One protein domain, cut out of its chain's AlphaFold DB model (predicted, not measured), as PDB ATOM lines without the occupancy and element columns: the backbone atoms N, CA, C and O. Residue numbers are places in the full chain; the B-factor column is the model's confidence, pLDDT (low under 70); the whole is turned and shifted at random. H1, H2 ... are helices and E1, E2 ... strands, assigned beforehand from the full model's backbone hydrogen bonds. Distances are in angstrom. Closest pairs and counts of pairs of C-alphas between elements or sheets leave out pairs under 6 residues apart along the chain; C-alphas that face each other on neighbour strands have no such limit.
ATOM      1  N   ARG A 378     222.950 168.326 168.022       37.06
ATOM      2  CA  ARG A 378     222.440 167.144 167.304       37.06
ATOM      3  C   ARG A 378     223.579 166.535 166.477       37.06
ATOM      4  O   ARG A 378     224.342 167.262 165.839       37.06
ATOM      5  N   SER A 379     223.747 165.218 166.545       37.84
ATOM      6  CA  SER A 379     224.821 164.506 165.844       37.84
ATOM      7  C   SER A 379     224.587 164.477 164.326       37.84
ATOM      8  O   SER A 379     223.463 164.640 163.852       37.84
ATOM      9  N   SER A 380     225.648 164.261 163.542       33.91
ATOM     10  CA  SER A 380     225.580 164.191 162.071       33.91
ATOM     11  C   SER A 380     224.849 162.953 161.538       33.91
ATOM     12  O   SER A 380     224.487 162.921 160.368       33.91
ATOM     13  N   ASP A 381     224.627 161.953 162.390       42.59
ATOM     14  CA  ASP A 381     223.783 160.775 162.144       42.59
ATOM     15  C   ASP A 381     222.310 160.991 162.563       42.59
ATOM     16  O   ASP A 381     221.500 160.070 162.496       42.59
ATOM     17  N   GLY A 382     221.953 162.203 163.006       47.72
ATOM     18  CA  GLY A 382     220.617 162.543 163.495       47.72
ATOM     19  C   GLY A 382     220.342 162.147 164.949       47.72
ATOM     20  O   GLY A 382     219.255 162.438 165.442       47.72
ATOM     21  N   SER A 383     221.291 161.528 165.662       51.56
ATOM     22  CA  SER A 383     221.103 161.182 167.075       51.56
ATOM     23  C   SER A 383     221.174 162.406 167.998       51.56
ATOM     24  O   SER A 383     222.073 163.254 167.910       51.56
ATOM     25  N   ASP A 384     220.220 162.485 168.926       54.22
ATOM     26  CA  ASP A 384     220.187 163.494 169.983       54.22
ATOM     27  C   ASP A 384     221.065 163.039 171.155       54.22
ATOM     28  O   ASP A 384     220.658 162.259 172.017       54.22
ATOM     29  N   VAL A 385     222.317 163.506 171.159       49.78
ATOM     30  CA  VAL A 385     223.316 163.158 172.177       49.78
ATOM     31  C   VAL A 385     223.238 164.157 173.340       49.78
ATOM     32  O   VAL A 385     223.479 165.348 173.117       49.78
ATOM     33  N   PRO A 386     222.968 163.721 174.587       59.88
ATOM     34  CA  PRO A 386     222.911 164.626 175.730       59.88
ATOM     35  C   PRO A 386     224.283 165.266 175.976       59.88
ATOM     36  O   PRO A 386     225.297 164.572 176.123       59.88
ATOM     37  N   LEU A 387     224.298 166.601 176.016       59.69
ATOM     38  CA  LEU A 387     225.500 167.409 176.186       59.69
ATOM     39  C   LEU A 387     225.574 167.980 177.605       59.69
ATOM     40  O   LEU A 387     224.625 168.591 178.090       59.69
ATOM     41  N   VAL A 388     226.722 167.815 178.255       66.69
ATOM     42  CA  VAL A 388     226.943 168.203 179.657       66.69
ATOM     43  C   VAL A 388     228.111 169.177 179.722       66.69
ATOM     44  O   VAL A 388     229.174 168.860 179.201       66.69
ATOM     45  N   LEU A 389     227.955 170.345 180.352       66.00
ATOM     46  CA  LEU A 389     229.032 171.333 180.487       66.00
ATOM     47  C   LEU A 389     229.583 171.366 181.921       66.00
ATOM     48  O   LEU A 389     228.857 171.683 182.857       66.00
ATOM     49  N   ILE A 390     230.882 171.101 182.079       64.56
ATOM     50  CA  ILE A 390     231.643 171.331 183.318       64.56
ATOM     51  C   ILE A 390     232.706 172.401 183.043       64.56
ATOM     52  O   ILE A 390     233.774 172.100 182.503       64.56
ATOM     53  N   ASP A 391     232.443 173.649 183.436       65.25
ATOM     54  CA  ASP A 391     233.471 174.695 183.458       65.25
ATOM     55  C   ASP A 391     234.064 174.833 184.865       65.25
ATOM     56  O   ASP A 391     233.399 175.258 185.811       65.25
ATOM     57  N   GLY A 392     235.341 174.472 185.004       56.34
ATOM     58  CA  GLY A 392     236.060 174.558 186.270       56.34
ATOM     59  C   GLY A 392     236.208 175.983 186.813       56.34
ATOM     60  O   GLY A 392     236.492 176.133 188.000       56.34
ATOM     61  N   GLU A 393     236.026 177.031 186.001       58.00
ATOM     62  CA  GLU A 393     236.128 178.422 186.476       58.00
ATOM     63  C   GLU A 393     235.012 178.785 187.467       58.00
ATOM     64  O   GLU A 393     235.275 179.526 188.412       58.00
ATOM     65  N   TYR A 394     233.816 178.198 187.324       52.16
ATOM     66  CA  TYR A 394     232.719 178.364 188.288       52.16
ATOM     67  C   TYR A 394     233.013 177.648 189.616       52.16
ATOM     68  O   TYR A 394     232.932 178.251 190.687       52.16
ATOM     69  N   PHE A 395     233.422 176.375 189.558       49.97
ATOM     70  CA  PHE A 395     233.732 175.580 190.755       49.97
ATOM     71  C   PHE A 395     234.932 176.141 191.535       49.97
ATOM     72  O   PHE A 395     234.908 176.201 192.759       49.97
ATOM     73  N   ALA A 396     235.956 176.659 190.849       43.19
ATOM     74  CA  ALA A 396     237.100 177.289 191.508       43.19
ATOM     75  C   ALA A 396     236.728 178.534 192.344       43.19
ATOM     76  O   ALA A 396     237.461 178.868 193.275       43.19
ATOM     77  N   ALA A 397     235.611 179.207 192.035       33.72
ATOM     78  CA  ALA A 397     235.127 180.384 192.761       33.72
ATOM     79  C   ALA A 397     234.140 180.050 193.899       33.72
ATOM     80  O   ALA A 397     234.069 180.792 194.876       33.72
ATOM     81  N   ALA A 398     233.395 178.944 193.791       34.22
ATOM     82  CA  ALA A 398     232.365 178.545 194.759       34.22
ATOM     83  C   ALA A 398     232.881 177.654 195.912       34.22
ATOM     84  O   ALA A 398     232.141 177.367 196.852       34.22
ATOM     85  N   GLY A 399     234.131 177.186 195.835       40.53
ATOM     86  CA  GLY A 399     234.596 176.035 196.614       40.53
ATOM     87  C   GLY A 399     234.162 174.715 195.961       40.53
ATOM     88  O   GLY A 399     233.652 174.707 194.843       40.53
ATOM     89  N   ILE A 400     234.365 173.578 196.635       48.38
ATOM     90  CA  ILE A 400     233.974 172.262 196.092       48.38
ATOM     91  C   ILE A 400     232.446 172.104 196.184       48.38
ATOM     92  O   ILE A 400     231.922 171.458 197.086       48.38
ATOM     93  N   GLY A 401     231.732 172.747 195.263       44.91
ATOM     94  CA  GLY A 401     230.306 172.549 195.039       44.91
ATOM     95  C   GLY A 401     230.064 171.393 194.071       44.91
ATOM     96  O   GLY A 401     230.720 171.302 193.035       44.91
ATOM     97  N   GLY A 402     229.105 170.527 194.389       50.19
ATOM     98  CA  GLY A 402     228.577 169.553 193.438       50.19
ATOM     99  C   GLY A 402     227.517 170.187 192.546       50.19
ATOM    100  O   GLY A 402     226.531 170.723 193.049       50.19
ATOM    101  N   GLY A 403     227.685 170.100 191.226       53.03
ATOM    102  CA  GLY A 403     226.595 170.392 190.301       53.03
ATOM    103  C   GLY A 403     225.588 169.240 190.294       53.03
ATOM    104  O   GLY A 403     225.950 168.108 189.984       53.03
ATOM    105  N   HIS A 404     224.319 169.501 190.597       45.38
ATOM    106  CA  HIS A 404     223.244 168.545 190.313       45.38
ATOM    107  C   HIS A 404     222.693 168.834 188.910       45.38
ATOM    108  O   HIS A 404     221.781 169.640 188.745       45.38
ATOM    109  N   SER A 405     223.270 168.210 187.878       56.50
ATOM    110  CA  SER A 405     222.762 168.305 186.505       56.50
ATOM    111  C   SER A 405     221.845 167.119 186.220       56.50
ATOM    112  O   SER A 405     222.315 166.070 185.792       56.50
ATOM    113  N   LEU A 406     220.537 167.269 186.465       49.00
ATOM    114  CA  LEU A 406     219.567 166.174 186.336       49.00
ATOM    115  C   LEU A 406     219.407 165.746 184.864       49.00
ATOM    116  O   LEU A 406     218.586 166.259 184.108       49.00
ATOM    117  N   LEU A 407     220.265 164.808 184.473       66.38
ATOM    118  CA  LEU A 407     220.432 164.256 183.138       66.38
ATOM    119  C   LEU A 407     220.102 162.771 183.204       66.38
ATOM    120  O   LEU A 407     220.856 161.996 183.792       66.38
ATOM    121  N   THR A 408     218.986 162.386 182.590       63.84
ATOM    122  CA  THR A 408     218.534 160.994 182.547       63.84
ATOM    123  C   THR A 408     219.060 160.322 181.283       63.84
ATOM    124  O   THR A 408     218.643 160.676 180.183       63.84
ATOM    125  N   THR A 409     219.954 159.342 181.421       78.38
ATOM    126  CA  THR A 409     220.500 158.578 180.281       78.38
ATOM    127  C   THR A 409     220.284 157.071 180.436       78.38
ATOM    128  O   THR A 409     220.114 156.564 181.548       78.38
ATOM    129  N   ALA A 410     220.278 156.341 179.322       74.31
ATOM    130  CA  ALA A 410     220.248 154.880 179.321       74.31
ATOM    131  C   ALA A 410     221.631 154.299 179.708       74.31
ATOM    132  O   ALA A 410     222.650 154.962 179.494       74.31
ATOM    133  N   PRO A 411     221.714 153.056 180.228       62.88
ATOM    134  CA  PRO A 411     222.994 152.377 180.418       62.88
ATOM    135  C   PRO A 411     223.641 152.153 179.051       62.88
ATOM    136  O   PRO A 411     222.924 151.980 178.065       62.88
ATOM    137  N   SER A 412     224.973 152.201 179.001       71.75
ATOM    138  CA  SER A 412     225.768 152.245 177.761       71.75
ATOM    139  C   SER A 412     225.398 153.372 176.776       71.75
ATOM    140  O   SER A 412     225.843 153.354 175.630       71.75
ATOM    141  N   GLY A 413     224.611 154.372 177.193       78.00
ATOM    142  CA  GLY A 413     224.386 155.589 176.419       78.00
ATOM    143  C   GLY A 413     225.637 156.466 176.424       78.00
ATOM    144  O   GLY A 413     226.161 156.787 177.494       78.00
ATOM    145  N   ILE A 414     226.112 156.864 175.242       86.12
ATOM    146  CA  ILE A 414     227.271 157.754 175.110       86.12
ATOM    147  C   ILE A 414     226.842 159.183 175.461       86.12
ATOM    148  O   ILE A 414     226.095 159.820 174.722       86.12
ATOM    149  N   VAL A 415     227.346 159.701 176.578       89.31
ATOM    150  CA  VAL A 415     227.145 161.087 177.018       89.31
ATOM    151  C   VAL A 415     228.289 161.951 176.492       89.31
ATOM    152  O   VAL A 415     229.459 161.586 176.620       89.31
ATOM    153  N   ALA A 416     227.981 163.112 175.911       90.50
ATOM    154  CA  ALA A 416     228.998 164.047 175.441       90.50
ATOM    155  C   ALA A 416     229.281 165.115 176.509       90.50
ATOM    156  O   ALA A 416     228.490 166.027 176.739       90.50
ATOM    157  N   LEU A 417     230.443 165.026 177.151       91.44
ATOM    158  CA  LEU A 417     230.921 166.024 178.098       91.44
ATOM    159  C   LEU A 417     231.702 167.119 177.362       91.44
ATOM    160  O   LEU A 417     232.689 166.834 176.689       91.44
ATOM    161  N   LEU A 418     231.315 168.377 177.543       90.75
ATOM    162  CA  LEU A 418     232.192 169.528 177.363       90.75
ATOM    163  C   LEU A 418     232.822 169.867 178.713       90.75
ATOM    164  O   LEU A 418     232.123 170.153 179.681       90.75
ATOM    165  N   CYS A 419     234.148 169.863 178.784       92.25
ATOM    166  CA  CYS A 419     234.882 170.213 179.995       92.25
ATOM    167  C   CYS A 419     235.912 171.315 179.728       92.25
ATOM    168  O   CYS A 419     236.477 171.411 178.635       92.25
ATOM    169  N   ARG A 420     236.164 172.161 180.730       91.12
ATOM    170  CA  ARG A 420     237.169 173.231 180.670       91.12
ATOM    171  C   ARG A 420     237.901 173.347 182.001       91.12
ATOM    172  O   ARG A 420     237.280 173.461 183.056       91.12
ATOM    173  N   LEU A 421     239.233 173.332 181.945       90.62
ATOM    174  CA  LEU A 421     240.079 173.554 183.117       90.62
ATOM    175  C   LEU A 421     240.171 175.058 183.436       90.62
ATOM    176  O   LEU A 421     240.226 175.865 182.498       90.62
ATOM    177  N   PRO A 422     240.254 175.451 184.724       89.38
ATOM    178  CA  PRO A 422     240.285 176.857 185.107       89.38
ATOM    179  C   PRO A 422     241.460 177.624 184.485       89.38
ATOM    180  O   PRO A 422     242.610 177.185 184.564       89.38
ATOM    181  N   ARG A 423     241.210 178.817 183.926       88.69
ATOM    182  CA  ARG A 423     242.275 179.714 183.430       88.69
ATOM    183  C   ARG A 423     243.334 180.071 184.475       88.69
ATOM    184  O   ARG A 423     244.466 180.311 184.068       88.69
ATOM    185  N   SER A 424     242.991 180.122 185.765       87.25
ATOM    186  CA  SER A 424     243.953 180.239 186.872       87.25
ATOM    187  C   SER A 424     244.860 179.013 186.906       87.25
ATOM    188  O   SER A 424     246.008 179.103 186.491       87.25
ATOM    189  N   LEU A 425     244.300 177.839 187.207       85.88
ATOM    190  CA  LEU A 425     245.002 176.552 187.277       85.88
ATOM    191  C   LEU A 425     245.954 176.302 186.086       85.88
ATOM    192  O   LEU A 425     247.087 175.856 186.262       85.88
ATOM    193  N   VAL A 426     245.505 176.616 184.863       89.50
ATOM    194  CA  VAL A 426     246.283 176.447 183.622       89.50
ATOM    195  C   VAL A 426     247.387 177.506 183.453       89.50
ATOM    196  O   VAL A 426     248.386 177.222 182.789       89.50
ATOM    197  N   LYS A 427     247.252 178.709 184.026       90.00
ATOM    198  CA  LYS A 427     248.341 179.700 184.119       90.00
ATOM    199  C   LYS A 427     249.344 179.296 185.193       90.00
ATOM    200  O   LYS A 427     250.528 179.188 184.884       90.00
ATOM    201  N   ASP A 428     248.861 179.011 186.399       86.62
ATOM    202  CA  ASP A 428     249.671 178.728 187.584       86.62
ATOM    203  C   ASP A 428     250.635 177.565 187.294       86.62
ATOM    204  O   ASP A 428     251.854 177.722 187.354       86.62
ATOM    205  N   LYS A 429     250.110 176.430 186.805       83.12
ATOM    206  CA  LYS A 429     250.923 175.257 186.436       83.12
ATOM    207  C   LYS A 429     251.865 175.477 185.246       83.12
ATOM    208  O   LYS A 429     252.812 174.704 185.083       83.12
ATOM    209  N   LYS A 430     251.633 176.493 184.407       85.56
ATOM    210  CA  LYS A 430     252.538 176.867 183.304       85.56
ATOM    211  C   LYS A 430     253.672 177.789 183.740       85.56
ATOM    212  O   LYS A 430     254.732 177.730 183.128       85.56
ATOM    213  N   GLN A 431     253.446 178.624 184.752       87.56
ATOM    214  CA  GLN A 431     254.457 179.523 185.313       87.56
ATOM    215  C   GLN A 431     255.323 178.825 186.371       87.56
ATOM    216  O   GLN A 431     256.504 179.131 186.497       87.56
ATOM    217  N   GLU A 432     254.760 177.864 187.101       84.69
ATOM    218  CA  GLU A 432     255.463 177.117 188.139       84.69
ATOM    219  C   GLU A 432     256.517 176.151 187.557       84.69
ATOM    220  O   GLU A 432     256.220 175.317 186.696       84.69
ATOM    221  N   ILE A 433     257.755 176.232 188.057       83.56
ATOM    222  CA  ILE A 433     258.874 175.347 187.697       83.56
ATOM    223  C   ILE A 433     259.232 174.501 188.921       83.56
ATOM    224  O   ILE A 433     259.559 175.037 189.975       83.56
ATOM    225  N   TRP A 434     259.213 173.176 188.772       78.44
ATOM    226  CA  TRP A 434     259.509 172.213 189.833       78.44
ATOM    227  C   TRP A 434     260.639 171.275 189.394       78.44
ATOM    228  O   TRP A 434     260.562 170.645 188.336       78.44
ATOM    229  N   ALA A 435     261.712 171.195 190.190       82.12
ATOM    230  CA  ALA A 435     262.935 170.445 189.866       82.12
ATOM    231  C   ALA A 435     263.487 170.746 188.448       82.12
ATOM    232  O   ALA A 435     263.787 169.843 187.667       82.12
ATOM    233  N   GLY A 436     263.554 172.034 188.084       84.12
ATOM    234  CA  GLY A 436     264.060 172.495 186.782       84.12
ATOM    235  C   GLY A 436     263.162 172.181 185.577       84.12
ATOM    236  O   GLY A 436     263.582 172.373 184.439       84.12
ATOM    237  N   ARG A 437     261.931 171.693 185.787       81.06
ATOM    238  CA  ARG A 437     260.962 171.387 184.720       81.06
ATOM    239  C   ARG A 437     259.643 172.136 184.964       81.06
ATOM    240  O   ARG A 437     259.223 172.234 186.113       81.06
ATOM    241  N   PRO A 438     258.947 172.639 183.928       78.75
ATOM    242  CA  PRO A 438     257.632 173.256 184.109       78.75
ATOM    243  C   PRO A 438     256.631 172.267 184.723       78.75
ATOM    244  O   PRO A 438     256.464 171.161 184.201       78.75
ATOM    245  N   ARG A 439     255.949 172.652 185.809       77.62
ATOM    246  CA  ARG A 439     255.133 171.735 186.621       77.62
ATOM    247  C   ARG A 439     253.914 171.194 185.869       77.62
ATOM    248  O   ARG A 439     253.489 170.078 186.151       77.62
ATOM    249  N   TYR A 440     253.415 171.884 184.837       79.88
ATOM    250  CA  TYR A 440     252.391 171.328 183.938       79.88
ATOM    251  C   TYR A 440     252.830 170.025 183.241       79.88
ATOM    252  O   TYR A 440     251.969 169.232 182.881       79.88
ATOM    253  N   ARG A 441     254.139 169.768 183.067       82.81
ATOM    254  CA  ARG A 441     254.662 168.487 182.541       82.81
ATOM    255  C   ARG A 441     254.687 167.362 183.587       82.81
ATOM    256  O   ARG A 441     255.026 166.233 183.254       82.81
ATOM    257  N   GLN A 442     254.387 167.686 184.844       83.50
ATOM    258  CA  GLN A 442     254.247 166.770 185.980       83.50
ATOM    259  C   GLN A 442     252.788 166.715 186.470       83.50
ATOM    260  O   GLN A 442     252.508 166.090 187.484       83.50
ATOM    261  N   CYS A 443     251.852 167.359 185.771       88.56
ATOM    262  CA  CYS A 443     250.425 167.281 186.055       88.56
ATOM    263  C   CYS A 443     249.729 166.505 184.934       88.56
ATOM    264  O   CYS A 443     250.105 166.628 183.768       88.56
ATOM    265  N   ALA A 444     248.671 165.780 185.274       91.94
ATOM    266  CA  ALA A 444     247.747 165.177 184.323       91.94
ATOM    267  C   ALA A 444     246.309 165.515 184.737       91.94
ATOM    268  O   ALA A 444     246.006 165.610 185.926       91.94
ATOM    269  N   ALA A 445     245.423 165.735 183.771       94.12
ATOM    270  CA  ALA A 445     244.008 165.989 184.023       94.12
ATOM    271  C   ALA A 445     243.173 164.834 183.461       94.12
ATOM    272  O   ALA A 445     243.517 164.277 182.421       94.12
ATOM    273  N   TYR A 446     242.089 164.485 184.148       95.38
ATOM    274  CA  TYR A 446     241.233 163.351 183.817       95.38
ATOM    275  C   TYR A 446     239.760 163.687 184.041       95.38
ATOM    276  O   TYR A 446     239.407 164.436 184.956       95.38
ATOM    277  N   VAL A 447     238.902 163.054 183.246       95.06
ATOM    278  CA  VAL A 447     237.508 162.802 183.616       95.06
ATOM    279  C   VAL A 447     237.438 161.419 184.260       95.06
ATOM    280  O   VAL A 447     237.995 160.455 183.730       95.06
ATOM    281  N   VAL A 448     236.764 161.328 185.406       94.50
ATOM    282  CA  VAL A 448     236.578 160.090 186.175       94.50
ATOM    283  C   VAL A 448     235.090 159.895 186.441       94.50
ATOM    284  O   VAL A 448     234.435 160.814 186.932       94.50
ATOM    285  N   THR A 449     234.548 158.715 186.143       95.12
ATOM    286  CA  THR A 449     233.159 158.356 186.460       95.12
ATOM    287  C   THR A 449     233.118 157.475 187.707       95.12
ATOM    288  O   THR A 449     233.798 156.449 187.783       95.12
ATOM    289  N   ILE A 450     232.346 157.903 188.708       94.88
ATOM    290  CA  ILE A 450     232.285 157.264 190.028       94.88
ATOM    291  C   ILE A 450     230.840 156.887 190.357       94.88
ATOM    292  O   ILE A 450     229.948 157.733 190.318       94.88
ATOM    293  N   ASP A 451     230.627 155.625 190.714       95.25
ATOM    294  CA  ASP A 451     229.341 155.087 191.151       95.25
ATOM    295  C   ASP A 451     229.028 155.591 192.572       95.25
ATOM    296  O   ASP A 451     229.709 155.256 193.547       95.25
ATOM    297  N   VAL A 452     228.011 156.447 192.695       94.75
ATOM    298  CA  VAL A 452     227.699 157.141 193.954       94.75
ATOM    299  C   VAL A 452     227.057 156.192 194.965       94.75
ATOM    300  O   VAL A 452     227.281 156.347 196.166       94.75
ATOM    301  N   GLY A 453     226.336 155.163 194.505       92.81
ATOM    302  CA  GLY A 453     225.843 154.081 195.360       92.81
ATOM    303  C   GLY A 453     226.995 153.332 196.033       92.81
ATOM    304  O   GLY A 453     226.990 153.131 197.244       92.81
ATOM    305  N   SER A 454     228.045 153.018 195.274       91.88
ATOM    306  CA  SER A 454     229.260 152.343 195.747       91.88
ATOM    307  C   SER A 454     230.055 153.190 196.740       91.88
ATOM    308  O   SER A 454     230.633 152.651 197.682       91.88
ATOM    309  N   VAL A 455     230.067 154.515 196.562       92.75
ATOM    310  CA  VAL A 455     230.681 155.463 197.508       92.75
ATOM    311  C   VAL A 455     229.856 155.581 198.797       92.75
ATOM    312  O   VAL A 455     230.413 155.433 199.889       92.75
ATOM    313  N   ARG A 456     228.528 155.755 198.696       92.50
ATOM    314  CA  ARG A 456     227.618 155.826 199.857       92.50
ATOM    315  C   ARG A 456     227.620 154.533 200.677       92.50
ATOM    316  O   ARG A 456     227.737 154.601 201.896       92.50
ATOM    317  N   ASN A 457     227.596 153.368 200.025       89.81
ATOM    318  CA  ASN A 457     227.643 152.054 200.684       89.81
ATOM    319  C   ASN A 457     228.946 151.803 201.466       89.81
ATOM    320  O   ASN A 457     228.995 150.909 202.306       89.81
ATOM    321  N   ARG A 458     230.000 152.592 201.215       89.62
ATOM    322  CA  ARG A 458     231.277 152.560 201.950       89.62
ATOM    323  C   ARG A 458     231.382 153.638 203.036       89.62
ATOM    324  O   ARG A 458     232.418 153.734 203.686       89.62
ATOM    325  N   GLY A 459     230.347 154.462 203.227       92.88
ATOM    326  CA  GLY A 459     230.361 155.595 204.161       92.88
ATOM    327  C   GLY A 459     231.336 156.716 203.772       92.88
ATOM    328  O   GLY A 459     231.684 157.541 204.613       92.88
ATOM    329  N   LEU A 460     231.799 156.739 202.517       92.00
ATOM    330  CA  LEU A 460     232.774 157.709 202.021       92.00
ATOM    331  C   LEU A 460     232.082 158.939 201.426       92.00
ATOM    332  O   LEU A 460     230.991 158.854 200.862       92.00
ATOM    333  N   LYS A 461     232.760 160.087 201.483       92.50
ATOM    334  CA  LYS A 461     232.446 161.244 200.636       92.50
ATOM    335  C   LYS A 461     233.120 161.120 199.268       92.50
ATOM    336  O   LYS A 461     234.106 160.397 199.108       92.50
ATOM    337  N   LEU A 462     232.620 161.854 198.277       91.00
ATOM    338  CA  LEU A 462     233.101 161.762 196.897       91.00
ATOM    339  C   LEU A 462     234.568 162.217 196.754       91.00
ATOM    340  O   LEU A 462     235.352 161.613 196.024       91.00
ATOM    341  N   GLU A 463     234.970 163.238 197.510       89.88
ATOM    342  CA  GLU A 463     236.342 163.751 197.556       89.88
ATOM    343  C   GLU A 463     237.296 162.748 198.221       89.88
ATOM    344  O   GLU A 463     238.462 162.649 197.836       89.88
ATOM    345  N   GLN A 464     236.805 161.970 199.193       89.75
ATOM    346  CA  GLN A 464     237.559 160.889 199.838       89.75
ATOM    347  C   GLN A 464     237.742 159.705 198.880       89.75
ATOM    348  O   GLN A 464     238.852 159.194 198.747       89.75
ATOM    349  N   ALA A 465     236.691 159.322 198.145       89.56
ATOM    350  CA  ALA A 465     236.777 158.287 197.116       89.56
ATOM    351  C   ALA A 465     237.826 158.633 196.040       89.56
ATOM    352  O   ALA A 465     238.645 157.785 195.690       89.56
ATOM    353  N   VAL A 466     237.869 159.892 195.583       88.69
ATOM    354  CA  VAL A 466     238.900 160.374 194.647       88.69
ATOM    355  C   VAL A 466     240.302 160.377 195.269       88.69
ATOM    356  O   VAL A 466     241.243 159.872 194.659       88.69
ATOM    357  N   SER A 467     240.467 160.931 196.473       80.75
ATOM    358  CA  SER A 467     241.799 161.205 197.040       80.75
ATOM    359  C   SER A 467     242.500 160.002 197.687       80.75
ATOM    360  O   SER A 467     243.727 159.932 197.651       80.75
ATOM    361  N   CYS A 468     241.779 159.019 198.237       64.75
ATOM    362  CA  CYS A 468     242.366 157.909 199.012       64.75
ATOM    363  C   CYS A 468     243.067 156.817 198.163       64.75
ATOM    364  O   CYS A 468     243.087 155.651 198.553       64.75
ATOM    365  N   LYS A 469     243.589 157.160 196.973       60.50
ATOM    366  CA  LYS A 469     243.951 156.217 195.888       60.50
ATOM    367  C   LYS A 469     242.808 155.224 195.576       60.50
ATOM    368  O   LYS A 469     243.047 154.116 195.103       60.50
ATOM    369  N   MET A 470     241.567 155.627 195.878       52.81
ATOM    370  CA  MET A 470     240.375 154.773 195.941       52.81
ATOM    371  C   MET A 470     239.368 155.001 194.810       52.81
ATOM    372  O   MET A 470     238.322 154.347 194.793       52.81
ATOM    373  N   VAL A 471     239.799 155.696 193.747       59.62
ATOM    374  CA  VAL A 471     239.473 155.318 192.355       59.62
ATOM    375  C   VAL A 471     240.135 153.964 192.029       59.62
ATOM    376  O   VAL A 471     240.921 153.789 191.104       59.62
ATOM    377  N   SER A 472     239.838 153.000 192.893       62.19
ATOM    378  CA  SER A 472     239.955 151.580 192.669       62.19
ATOM    379  C   SER A 472     238.948 151.196 191.592       62.19
ATOM    380  O   SER A 472     237.913 151.851 191.424       62.19
ATOM    381  N   SER A 473     239.200 150.078 190.919       70.38
ATOM    382  CA  SER A 473     238.257 149.503 189.961       70.38
ATOM    383  C   SER A 473     236.875 149.223 190.564       70.38
ATOM    384  O   SER A 473     235.936 149.023 189.806       70.38
ATOM    385  N   GLU A 474     236.726 149.219 191.893       82.00
ATOM    386  CA  GLU A 474     235.490 148.940 192.625       82.00
ATOM    387  C   GLU A 474     234.455 150.071 192.497       82.00
ATOM    388  O   GLU A 474     233.346 149.815 192.035       82.00
ATOM    389  N   CYS A 475     234.812 151.316 192.839       87.50
ATOM    390  CA  CYS A 475     233.896 152.470 192.786       87.50
ATOM    391  C   CYS A 475     233.848 153.164 191.411       87.50
ATOM    392  O   CYS A 475     232.995 154.020 191.183       87.50
ATOM    393  N   GLN A 476     234.767 152.827 190.507       88.56
ATOM    394  CA  GLN A 476     234.833 153.384 189.158       88.56
ATOM    395  C   GLN A 476     233.819 152.709 188.212       88.56
ATOM    396  O   GLN A 476     233.662 151.486 188.239       88.56
ATOM    397  N   CYS A 477     233.152 153.501 187.362       88.56
ATOM    398  CA  CYS A 477     232.058 153.064 186.474       88.56
ATOM    399  C   CYS A 477     232.240 153.520 185.008       88.56
ATOM    400  O   CYS A 477     231.308 153.998 184.351       88.56
ATOM    401  N   GLY A 478     233.482 153.448 184.526       89.00
ATOM    402  CA  GLY A 478     233.925 153.827 183.178       89.00
ATOM    403  C   GLY A 478     235.434 154.125 183.154       89.00
ATOM    404  O   GLY A 478     236.033 154.307 184.215       89.00
ATOM    405  N   PRO A 479     236.094 154.147 181.983       91.31
ATOM    406  CA  PRO A 479     237.544 154.348 181.881       91.31
ATOM    407  C   PRO A 479     238.002 155.737 182.361       91.31
ATOM    408  O   PRO A 479     237.250 156.709 182.319       91.31
ATOM    409  N   LEU A 480     239.270 155.845 182.780       92.44
ATOM    410  CA  LEU A 480     239.921 157.140 183.017       92.44
ATOM    411  C   LEU A 480     240.170 157.823 181.670       92.44
ATOM    412  O   LEU A 480     240.988 157.339 180.888       92.44
ATOM    413  N   LEU A 481     239.506 158.948 181.399       94.88
ATOM    414  CA  LEU A 481     239.672 159.657 180.128       94.88
ATOM    415  C   LEU A 481     240.609 160.862 180.305       94.88
ATOM    416  O   LEU A 481     240.259 161.793 181.037       94.88
ATOM    417  N   PRO A 482     241.810 160.859 179.689       95.25
ATOM    418  CA  PRO A 482     242.791 161.922 179.861       95.25
ATOM    419  C   PRO A 482     242.372 163.209 179.142       95.25
ATOM    420  O   PRO A 482     241.792 163.189 178.058       95.25
ATOM    421  N   LEU A 483     242.735 164.343 179.736       95.00
ATOM    422  CA  LEU A 483     242.502 165.690 179.224       95.00
ATOM    423  C   LEU A 483     243.826 166.405 178.962       95.00
ATOM    424  O   LEU A 483     244.772 166.316 179.747       95.00
ATOM    425  N   SER A 484     243.868 167.213 177.904       93.62
ATOM    426  CA  SER A 484     244.968 168.157 177.713       93.62
ATOM    427  C   SER A 484     244.871 169.292 178.739       93.62
ATOM    428  O   SER A 484     243.786 169.816 179.009       93.62
ATOM    429  N   ILE A 485     246.006 169.717 179.306       92.94
ATOM    430  CA  ILE A 485     246.042 170.826 180.275       92.94
ATOM    431  C   ILE A 485     245.959 172.165 179.526       92.94
ATOM    432  O   ILE A 485     246.947 172.869 179.289       92.94
ATOM    433  N   THR A 486     244.739 172.499 179.107       93.88
ATOM    434  CA  THR A 486     244.401 173.735 178.399       93.88
ATOM    435  C   THR A 486     243.123 174.357 178.955       93.88
ATOM    436  O   THR A 486     242.236 173.672 179.454       93.88
ATOM    437  N   SER A 487     243.018 175.680 178.834       90.44
ATOM    438  CA  SER A 487     241.814 176.459 179.150       90.44
ATOM    439  C   SER A 487     240.853 176.578 177.955       90.44
ATOM    440  O   SER A 487     240.007 177.474 177.915       90.44
ATOM    441  N   ARG A 488     241.007 175.702 176.952       92.81
ATOM    442  CA  ARG A 488     240.041 175.516 175.863       92.81
ATOM    443  C   ARG A 488     239.004 174.485 176.306       92.81
ATOM    444  O   ARG A 488     239.309 173.603 177.106       92.81
ATOM    445  N   ILE A 489     237.791 174.599 175.772       92.62
ATOM    446  CA  ILE A 489     236.753 173.581 175.955       92.62
ATOM    447  C   ILE A 489     237.189 172.310 175.214       92.62
ATOM    448  O   ILE A 489     237.655 172.386 174.077       92.62
ATOM    449  N   GLN A 490     237.046 171.160 175.864       94.75
ATOM    450  CA  GLN A 490     237.379 169.840 175.338       94.75
ATOM    451  C   GLN A 490     236.128 168.960 175.359       94.75
ATOM    452  O   GLN A 490     235.456 168.874 176.388       94.75
ATOM    453  N   ARG A 491     235.817 168.318 174.227       94.06
ATOM    454  CA  ARG A 491     234.733 167.334 174.122       94.06
ATOM    455  C   ARG A 491     235.276 165.948 174.456       94.06
ATOM    456  O   ARG A 491     236.267 165.523 173.871       94.06
ATOM    457  N   VAL A 492     234.601 165.252 175.361       93.81
ATOM    458  CA  VAL A 492     234.885 163.876 175.777       93.81
ATOM    459  C   VAL A 492     233.600 163.064 175.631       93.81
ATOM    460  O   VAL A 492     232.522 163.551 175.966       93.81
ATOM    461  N   GLN A 493     233.695 161.840 175.121       94.25
ATOM    462  CA  GLN A 493     232.579 160.893 175.094       94.25
ATOM    463  C   GLN A 493     232.711 159.926 176.271       94.25
ATOM    464  O   GLN A 493     233.762 159.319 176.458       94.25
ATOM    465  N   LEU A 494     231.653 159.812 177.070       93.75
ATOM    466  CA  LEU A 494     231.585 158.972 178.263       93.75
ATOM    467  C   LEU A 494     230.560 157.861 178.054       93.75
ATOM    468  O   LEU A 494     229.394 158.142 177.793       93.75
ATOM    469  N   GLN A 495     230.979 156.615 178.249       93.00
ATOM    470  CA  GLN A 495     230.074 155.487 178.448       93.00
ATOM    471  C   GLN A 495     229.885 155.309 179.958       93.00
ATOM    472  O   GLN A 495     230.868 155.166 180.688       93.00
ATOM    473  N   LEU A 496     228.641 155.401 180.437       92.25
ATOM    474  CA  LEU A 496     228.326 155.301 181.865       92.25
ATOM    475  C   LEU A 496     227.830 153.892 182.199       92.25
ATOM    476  O   LEU A 496     226.770 153.471 181.730       92.25
ATOM    477  N   GLU A 497     228.593 153.185 183.034       91.19
ATOM    478  CA  GLU A 497     228.320 151.799 183.436       91.19
ATOM    479  C   GLU A 497     228.296 151.659 184.966       91.19
ATOM    480  O   GLU A 497     229.188 151.042 185.555       91.19
ATOM    481  N   PRO A 498     227.309 152.278 185.647       91.94
ATOM    482  CA  PRO A 498     227.123 152.080 187.077       91.94
ATOM    483  C   PRO A 498     226.807 150.619 187.391       91.94
ATOM    484  O   PRO A 498     226.167 149.904 186.618       91.94
ATOM    485  N   LYS A 499     227.256 150.201 188.569       90.31
ATOM    486  CA  LYS A 499     227.166 148.835 189.082       90.31
ATOM    487  C   LYS A 499     226.012 148.708 190.060       90.31
ATOM    488  O   LYS A 499     225.291 147.715 190.039       90.31
ATOM    489  N   ILE A 500     225.826 149.725 190.903       88.12
ATOM    490  CA  ILE A 500     224.796 149.741 191.936       88.12
ATOM    491  C   ILE A 500     223.619 150.585 191.454       88.12
ATOM    492  O   ILE A 500     223.545 151.794 191.666       88.12
ATOM    493  N   PHE A 501     222.669 149.905 190.817       89.00
ATOM    494  CA  PHE A 501     221.320 150.425 190.633       89.00
ATOM    495  C   PHE A 501     220.503 150.215 191.913       89.00
ATOM    496  O   PHE A 501     220.616 149.180 192.572       89.00
ATOM    497  N   ASN A 502     219.642 151.177 192.245       86.38
ATOM    498  CA  ASN A 502     218.591 150.986 193.239       86.38
ATOM    499  C   ASN A 502     217.517 150.005 192.717       86.38
ATOM    500  O   ASN A 502     217.535 149.592 191.553       86.38
ATOM    501  N   VAL A 503     216.546 149.648 193.563       78.81
ATOM    502  CA  VAL A 503     215.526 148.629 193.235       78.81
ATOM    503  C   VAL A 503     214.602 149.005 192.063       78.81
ATOM    504  O   VAL A 503     213.919 148.144 191.521       78.81
ATOM    505  N   PHE A 504     214.631 150.266 191.621       75.00
ATOM    506  CA  PHE A 504     213.865 150.799 190.491       75.00
ATOM    507  C   PHE A 504     214.691 150.881 189.197       75.00
ATOM    508  O   PHE A 504     214.192 151.314 188.158       75.00
ATOM    509  N   GLY A 505     215.962 150.472 189.238       85.88
ATOM    510  CA  GLY A 505     216.873 150.573 188.106       85.88
ATOM    511  C   GLY A 505     217.453 151.974 187.894       85.88
ATOM    512  O   GLY A 505     217.891 152.263 186.785       85.88
ATOM    513  N   LEU A 506     217.474 152.848 188.904       88.44
ATOM    514  CA  LEU A 506     218.158 154.146 188.842       88.44
ATOM    515  C   LEU A 506     219.523 154.060 189.537       88.44
ATOM    516  O   LEU A 506     219.636 153.459 190.604       88.44
ATOM    517  N   ALA A 507     220.552 154.669 188.953       93.06
ATOM    518  CA  ALA A 507     221.878 154.800 189.554       93.06
ATOM    519  C   ALA A 507     222.411 156.227 189.390       93.06
ATOM    520  O   ALA A 507     222.313 156.809 188.311       93.06
ATOM    521  N   GLU A 508     223.018 156.775 190.440       94.31
ATOM    522  CA  GLU A 508     223.718 158.061 190.383       94.31
ATOM    523  C   GLU A 508     225.202 157.845 190.053       94.31
ATOM    524  O   GLU A 508     225.907 157.097 190.736       94.31
ATOM    525  N   VAL A 509     225.685 158.539 189.023       94.38
ATOM    526  CA  VAL A 509     227.093 158.570 188.616       94.38
ATOM    527  C   VAL A 509     227.625 159.989 188.753       94.38
ATOM    528  O   VAL A 509     227.098 160.920 188.146       94.38
ATOM    529  N   ALA A 510     228.705 160.162 189.509       95.00
ATOM    530  CA  ALA A 510     229.430 161.420 189.556       95.00
ATOM    531  C   ALA A 510     230.474 161.470 188.436       95.00
ATOM    532  O   ALA A 510     231.446 160.711 188.436       95.00
ATOM    533  N   VAL A 511     230.292 162.397 187.497       94.69
ATOM    534  CA  VAL A 511     231.284 162.746 186.478       94.69
ATOM    535  C   VAL A 511     232.206 163.805 187.079       94.69
ATOM    536  O   VAL A 511     231.848 164.977 187.205       94.69
ATOM    537  N   CYS A 512     233.390 163.371 187.501       94.69
ATOM    538  CA  CYS A 512     234.360 164.179 188.229       94.69
ATOM    539  C   CYS A 512     235.448 164.703 187.288       94.69
ATOM    540  O   CYS A 512     236.070 163.931 186.554       94.69
ATOM    541  N   LEU A 513     235.731 166.005 187.357       94.44
ATOM    542  CA  LEU A 513     236.902 166.620 186.738       94.44
ATOM    543  C   LEU A 513     238.035 166.629 187.768       94.44
ATOM    544  O   LEU A 513     237.923 167.272 188.814       94.44
ATOM    545  N   VAL A 514     239.122 165.904 187.499       93.62
ATOM    546  CA  VAL A 514     240.190 165.655 188.481       93.62
ATOM    547  C   VAL A 514     241.559 165.967 187.880       93.62
ATOM    548  O   VAL A 514     241.818 165.673 186.715       93.62
ATOM    549  N   MET A 515     242.453 166.553 188.674       92.12
ATOM    550  CA  MET A 515     243.859 166.747 188.318       92.12
ATOM    551  C   MET A 515     244.744 165.906 189.238       92.12
ATOM    552  O   MET A 515     244.632 166.002 190.457       92.12
ATOM    553  N   MET A 516     245.639 165.116 188.654       89.69
ATOM    554  CA  MET A 516     246.727 164.435 189.347       89.69
ATOM    555  C   MET A 516     247.994 165.292 189.258       89.69
ATOM    556  O   MET A 516     248.332 165.794 188.184       89.69
ATOM    557  N   ASP A 517     248.704 165.453 190.374       86.75
ATOM    558  CA  ASP A 517     249.973 166.185 190.435       86.75
ATOM    559  C   ASP A 517     251.122 165.242 190.831       86.75
ATOM    560  O   ASP A 517     251.364 164.986 192.011       86.75
ATOM    561  N   HIS A 518     251.845 164.727 189.833       79.75
ATOM    562  CA  HIS A 518     252.966 163.797 190.008       79.75
ATOM    563  C   HIS A 518     254.202 164.437 190.669       79.75
ATOM    564  O   HIS A 518     255.177 163.736 190.935       79.75
ATOM    565  N   SER A 519     254.205 165.751 190.934       71.94
ATOM    566  CA  SER A 519     255.287 166.387 191.704       71.94
ATOM    567  C   SER A 519     255.252 166.031 193.199       71.94
ATOM    568  O   SER A 519     256.263 166.176 193.887       71.94
ATOM    569  N   ILE A 520     254.112 165.539 193.703       70.69
ATOM    570  CA  ILE A 520     253.910 165.155 195.106       70.69
ATOM    571  C   ILE A 520     254.254 163.666 195.276       70.69
ATOM    572  O   ILE A 520     253.393 162.792 195.302       70.69
ATOM    573  N   ILE A 521     255.548 163.355 195.360       49.06
ATOM    574  CA  ILE A 521     256.027 161.966 195.449       49.06
ATOM    575  C   ILE A 521     255.483 161.283 196.723       49.06
ATOM    576  O   ILE A 521     255.571 161.821 197.825       49.06
ATOM    577  N   GLY A 522     254.918 160.081 196.565       59.47
ATOM    578  CA  GLY A 522     254.357 159.246 197.639       59.47
ATOM    579  C   GLY A 522     252.833 159.360 197.799       59.47
ATOM    580  O   GLY A 522     252.151 158.344 197.987       59.47
ATOM    581  N   GLN A 523     252.278 160.563 197.638       55.50
ATOM    582  CA  GLN A 523     250.834 160.800 197.596       55.50
ATOM    583  C   GLN A 523     250.408 161.103 196.158       55.50
ATOM    584  O   GLN A 523     250.558 162.232 195.704       55.50
ATOM    585  N   ASP A 524     249.845 160.113 195.458       60.25
ATOM    586  CA  ASP A 524     249.236 160.306 194.134       60.25
ATOM    587  C   ASP A 524     248.068 161.295 194.260       60.25
ATOM    588  O   ASP A 524     246.945 160.925 194.604       60.25
ATOM    589  N   GLY A 525     248.377 162.582 194.086       76.56
ATOM    590  CA  GLY A 525     247.554 163.698 194.532       76.56
ATOM    591  C   GLY A 525     246.388 163.983 193.599       76.56
ATOM    592  O   GLY A 525     246.381 165.017 192.934       76.56
ATOM    593  N   TRP A 526     245.414 163.074 193.541       89.38
ATOM    594  CA  TRP A 526     244.144 163.274 192.846       89.38
ATOM    595  C   TRP A 526     243.347 164.399 193.525       89.38
ATOM    596  O   TRP A 526     242.625 164.186 194.501       89.38
ATOM    597  N   ARG A 527     243.467 165.620 192.999       89.06
ATOM    598  CA  ARG A 527     242.681 166.778 193.425       89.06
ATOM    599  C   ARG A 527     241.458 166.921 192.528       89.06
ATOM    600  O   ARG A 527     241.574 167.291 191.358       89.06
ATOM    601  N   MET A 528     240.279 166.667 193.090       91.38
ATOM    602  CA  MET A 528     239.011 167.002 192.445       91.38
ATOM    603  C   MET A 528     238.940 168.524 192.220       91.38
ATOM    604  O   MET A 528     239.232 169.304 193.128       91.38
ATOM    605  N   LEU A 529     238.598 168.935 190.998       90.62
ATOM    606  CA  LEU A 529     238.402 170.338 190.610       90.62
ATOM    607  C   LEU A 529     236.917 170.731 190.616       90.62
ATOM    608  O   LEU A 529     236.592 171.898 190.799       90.62
ATOM    609  N   GLY A 530     236.040 169.749 190.414       90.50
ATOM    610  CA  GLY A 530     234.585 169.856 190.457       90.50
ATOM    611  C   GLY A 530     233.955 168.539 190.002       90.50
ATOM    612  O   GLY A 530     234.645 167.673 189.453       90.50
ATOM    613  N   TYR A 531     232.654 168.376 190.220       93.69
ATOM    614  CA  TYR A 531     231.900 167.224 189.730       93.69
ATOM    615  C   TYR A 531     230.469 167.617 189.366       93.69
ATOM    616  O   TYR A 531     229.926 168.589 189.895       93.69
ATOM    617  N   THR A 532     229.853 166.827 188.488       92.19
ATOM    618  CA  THR A 532     228.400 166.828 188.305       92.19
ATOM    619  C   THR A 532     227.823 165.432 188.508       92.19
ATOM    620  O   THR A 532     228.496 164.434 188.240       92.19
ATOM    621  N   LEU A 533     226.596 165.358 189.016       92.62
ATOM    622  CA  LEU A 533     225.844 164.119 189.211       92.62
ATOM    623  C   LEU A 533     224.912 163.875 188.021       92.62
ATOM    624  O   LEU A 533     224.194 164.782 187.613       92.62
ATOM    625  N   VAL A 534     224.927 162.650 187.490       91.50
ATOM    626  CA  VAL A 534     224.138 162.185 186.338       91.50
ATOM    627  C   VAL A 534     223.334 160.948 186.749       91.50
ATOM    628  O   VAL A 534     223.882 160.045 187.385       91.50
ATOM    629  N   THR A 535     222.059 160.875 186.362       90.19
ATOM    630  CA  THR A 535     221.161 159.769 186.734       90.19
ATOM    631  C   THR A 535     221.011 158.790 185.569       90.19
ATOM    632  O   THR A 535     220.421 159.091 184.533       90.19
ATOM    633  N   VAL A 536     221.535 157.578 185.726       90.31
ATOM    634  CA  VAL A 536     221.452 156.518 184.714       90.31
ATOM    635  C   VAL A 536     220.244 155.628 185.013       90.31
ATOM    636  O   VAL A 536     220.152 155.042 186.091       90.31
ATOM    637  N   ARG A 537     219.319 155.497 184.056       86.50
ATOM    638  CA  ARG A 537     218.088 154.700 184.185       86.50
ATOM    639  C   ARG A 537     218.180 153.404 183.385       86.50
ATOM    640  O   ARG A 537     218.065 153.403 182.162       86.50
ATOM    641  N   GLN A 538     218.305 152.275 184.077       87.50
ATOM    642  CA  GLN A 538     218.234 150.928 183.513       87.50
ATOM    643  C   GLN A 538     216.842 150.650 182.928       87.50
ATOM    644  O   GLN A 538     215.943 150.233 183.656       87.50
TER     645      GLN A 538
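What this domain is: This is residues 378 to 538 of the 673 residues of an uncharacterized protein of Symbiodinium microadriaticum (UniProt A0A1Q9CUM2). Two twisted sheets lie partly face to face as a sandwich: a long five-stranded sheet, with a smaller three-stranded sheet, E1 E3 E6, over one face and the short helix H5 over the other. H2 and H3 lie towards one end of the long axis, and residues 379 to 384, near the start, stick out. The 161 printed residues hold five named helices and eight named strands, in the order E1 H1 E2 E3 H2 H3 E4 H4 H5 E5 E6 E7 E8; the class is mixed, helices and strands. Both sheets are mixed, and the larger runs E2 E8 E7 E4 E5. The whole is compact, with a radius of gyration of the C-alphas of 16.1 A and spans of 54 by 41 by 27 A.

How they stand to each other: Start at E1, residues 387 to 391, parallel to E3, residues 414 to 420, with N 388 and O 416 2.9 A apart. E3 is antiparallel to E6, residues 490 to 495; look at N 415 and O 494, 2.8 A. In the other sheet E2, residues 402 to 409, is parallel to E8, residues 525 to 537, with N 403 and O 531 at 3.0 A. E8 forms a hairpin with E7, residues 506 to 517; N 511 and O 532 are 2.8 A apart. E7 is antiparallel to E4, residues 443 to 451, with N 446 and O 514 at 2.8 A, and E4 to E5, residues 481 to 483, with N 447 and O 481 at 2.9 A. The sheets make a sandwich, two sheets face to face, their facing parts 8.8 A centre to centre. H1, residues 392 to 398, and H5, residues 462 to 467, are on opposite faces of the larger sheet; the closest C-alphas of H5 and E8 are those of Ser 467 and Trp 526, 5.2 A. H2, residues 423 to 431, touches H3, residues 439 to 442, closest at C-alphas 429 and 440, 4.9 A. H4, residues 452 to 456, only grazes the larger sheet. Every O i to N i+4 pair is within hydrogen-bond range in H4 and H5, against 2 of 3 in H1 and 4 of 5 in H2; H3 is too short for one.

Where its parts are: Find C-alpha 387 at (225.500, 167.409, 176.186), where E1 begins. E4 spans 24.9 A. E7 runs 34.1 A from C-alpha 506 at (218.158, 154.146, 188.842). E8 bends by 72 degrees at residue 529 and ends at C-alpha 537, (218.088, 154.700, 184.185).

The domain as a whole: The C-alphas of Gly 436 and Phe 504 are farthest apart, 54.8 A. The printed part has no cut; the link H5 to E5 is long, with 13 residues. Confidence is under 70 at residues 378 to 408, 411, 468 to 472 and 521 to 524.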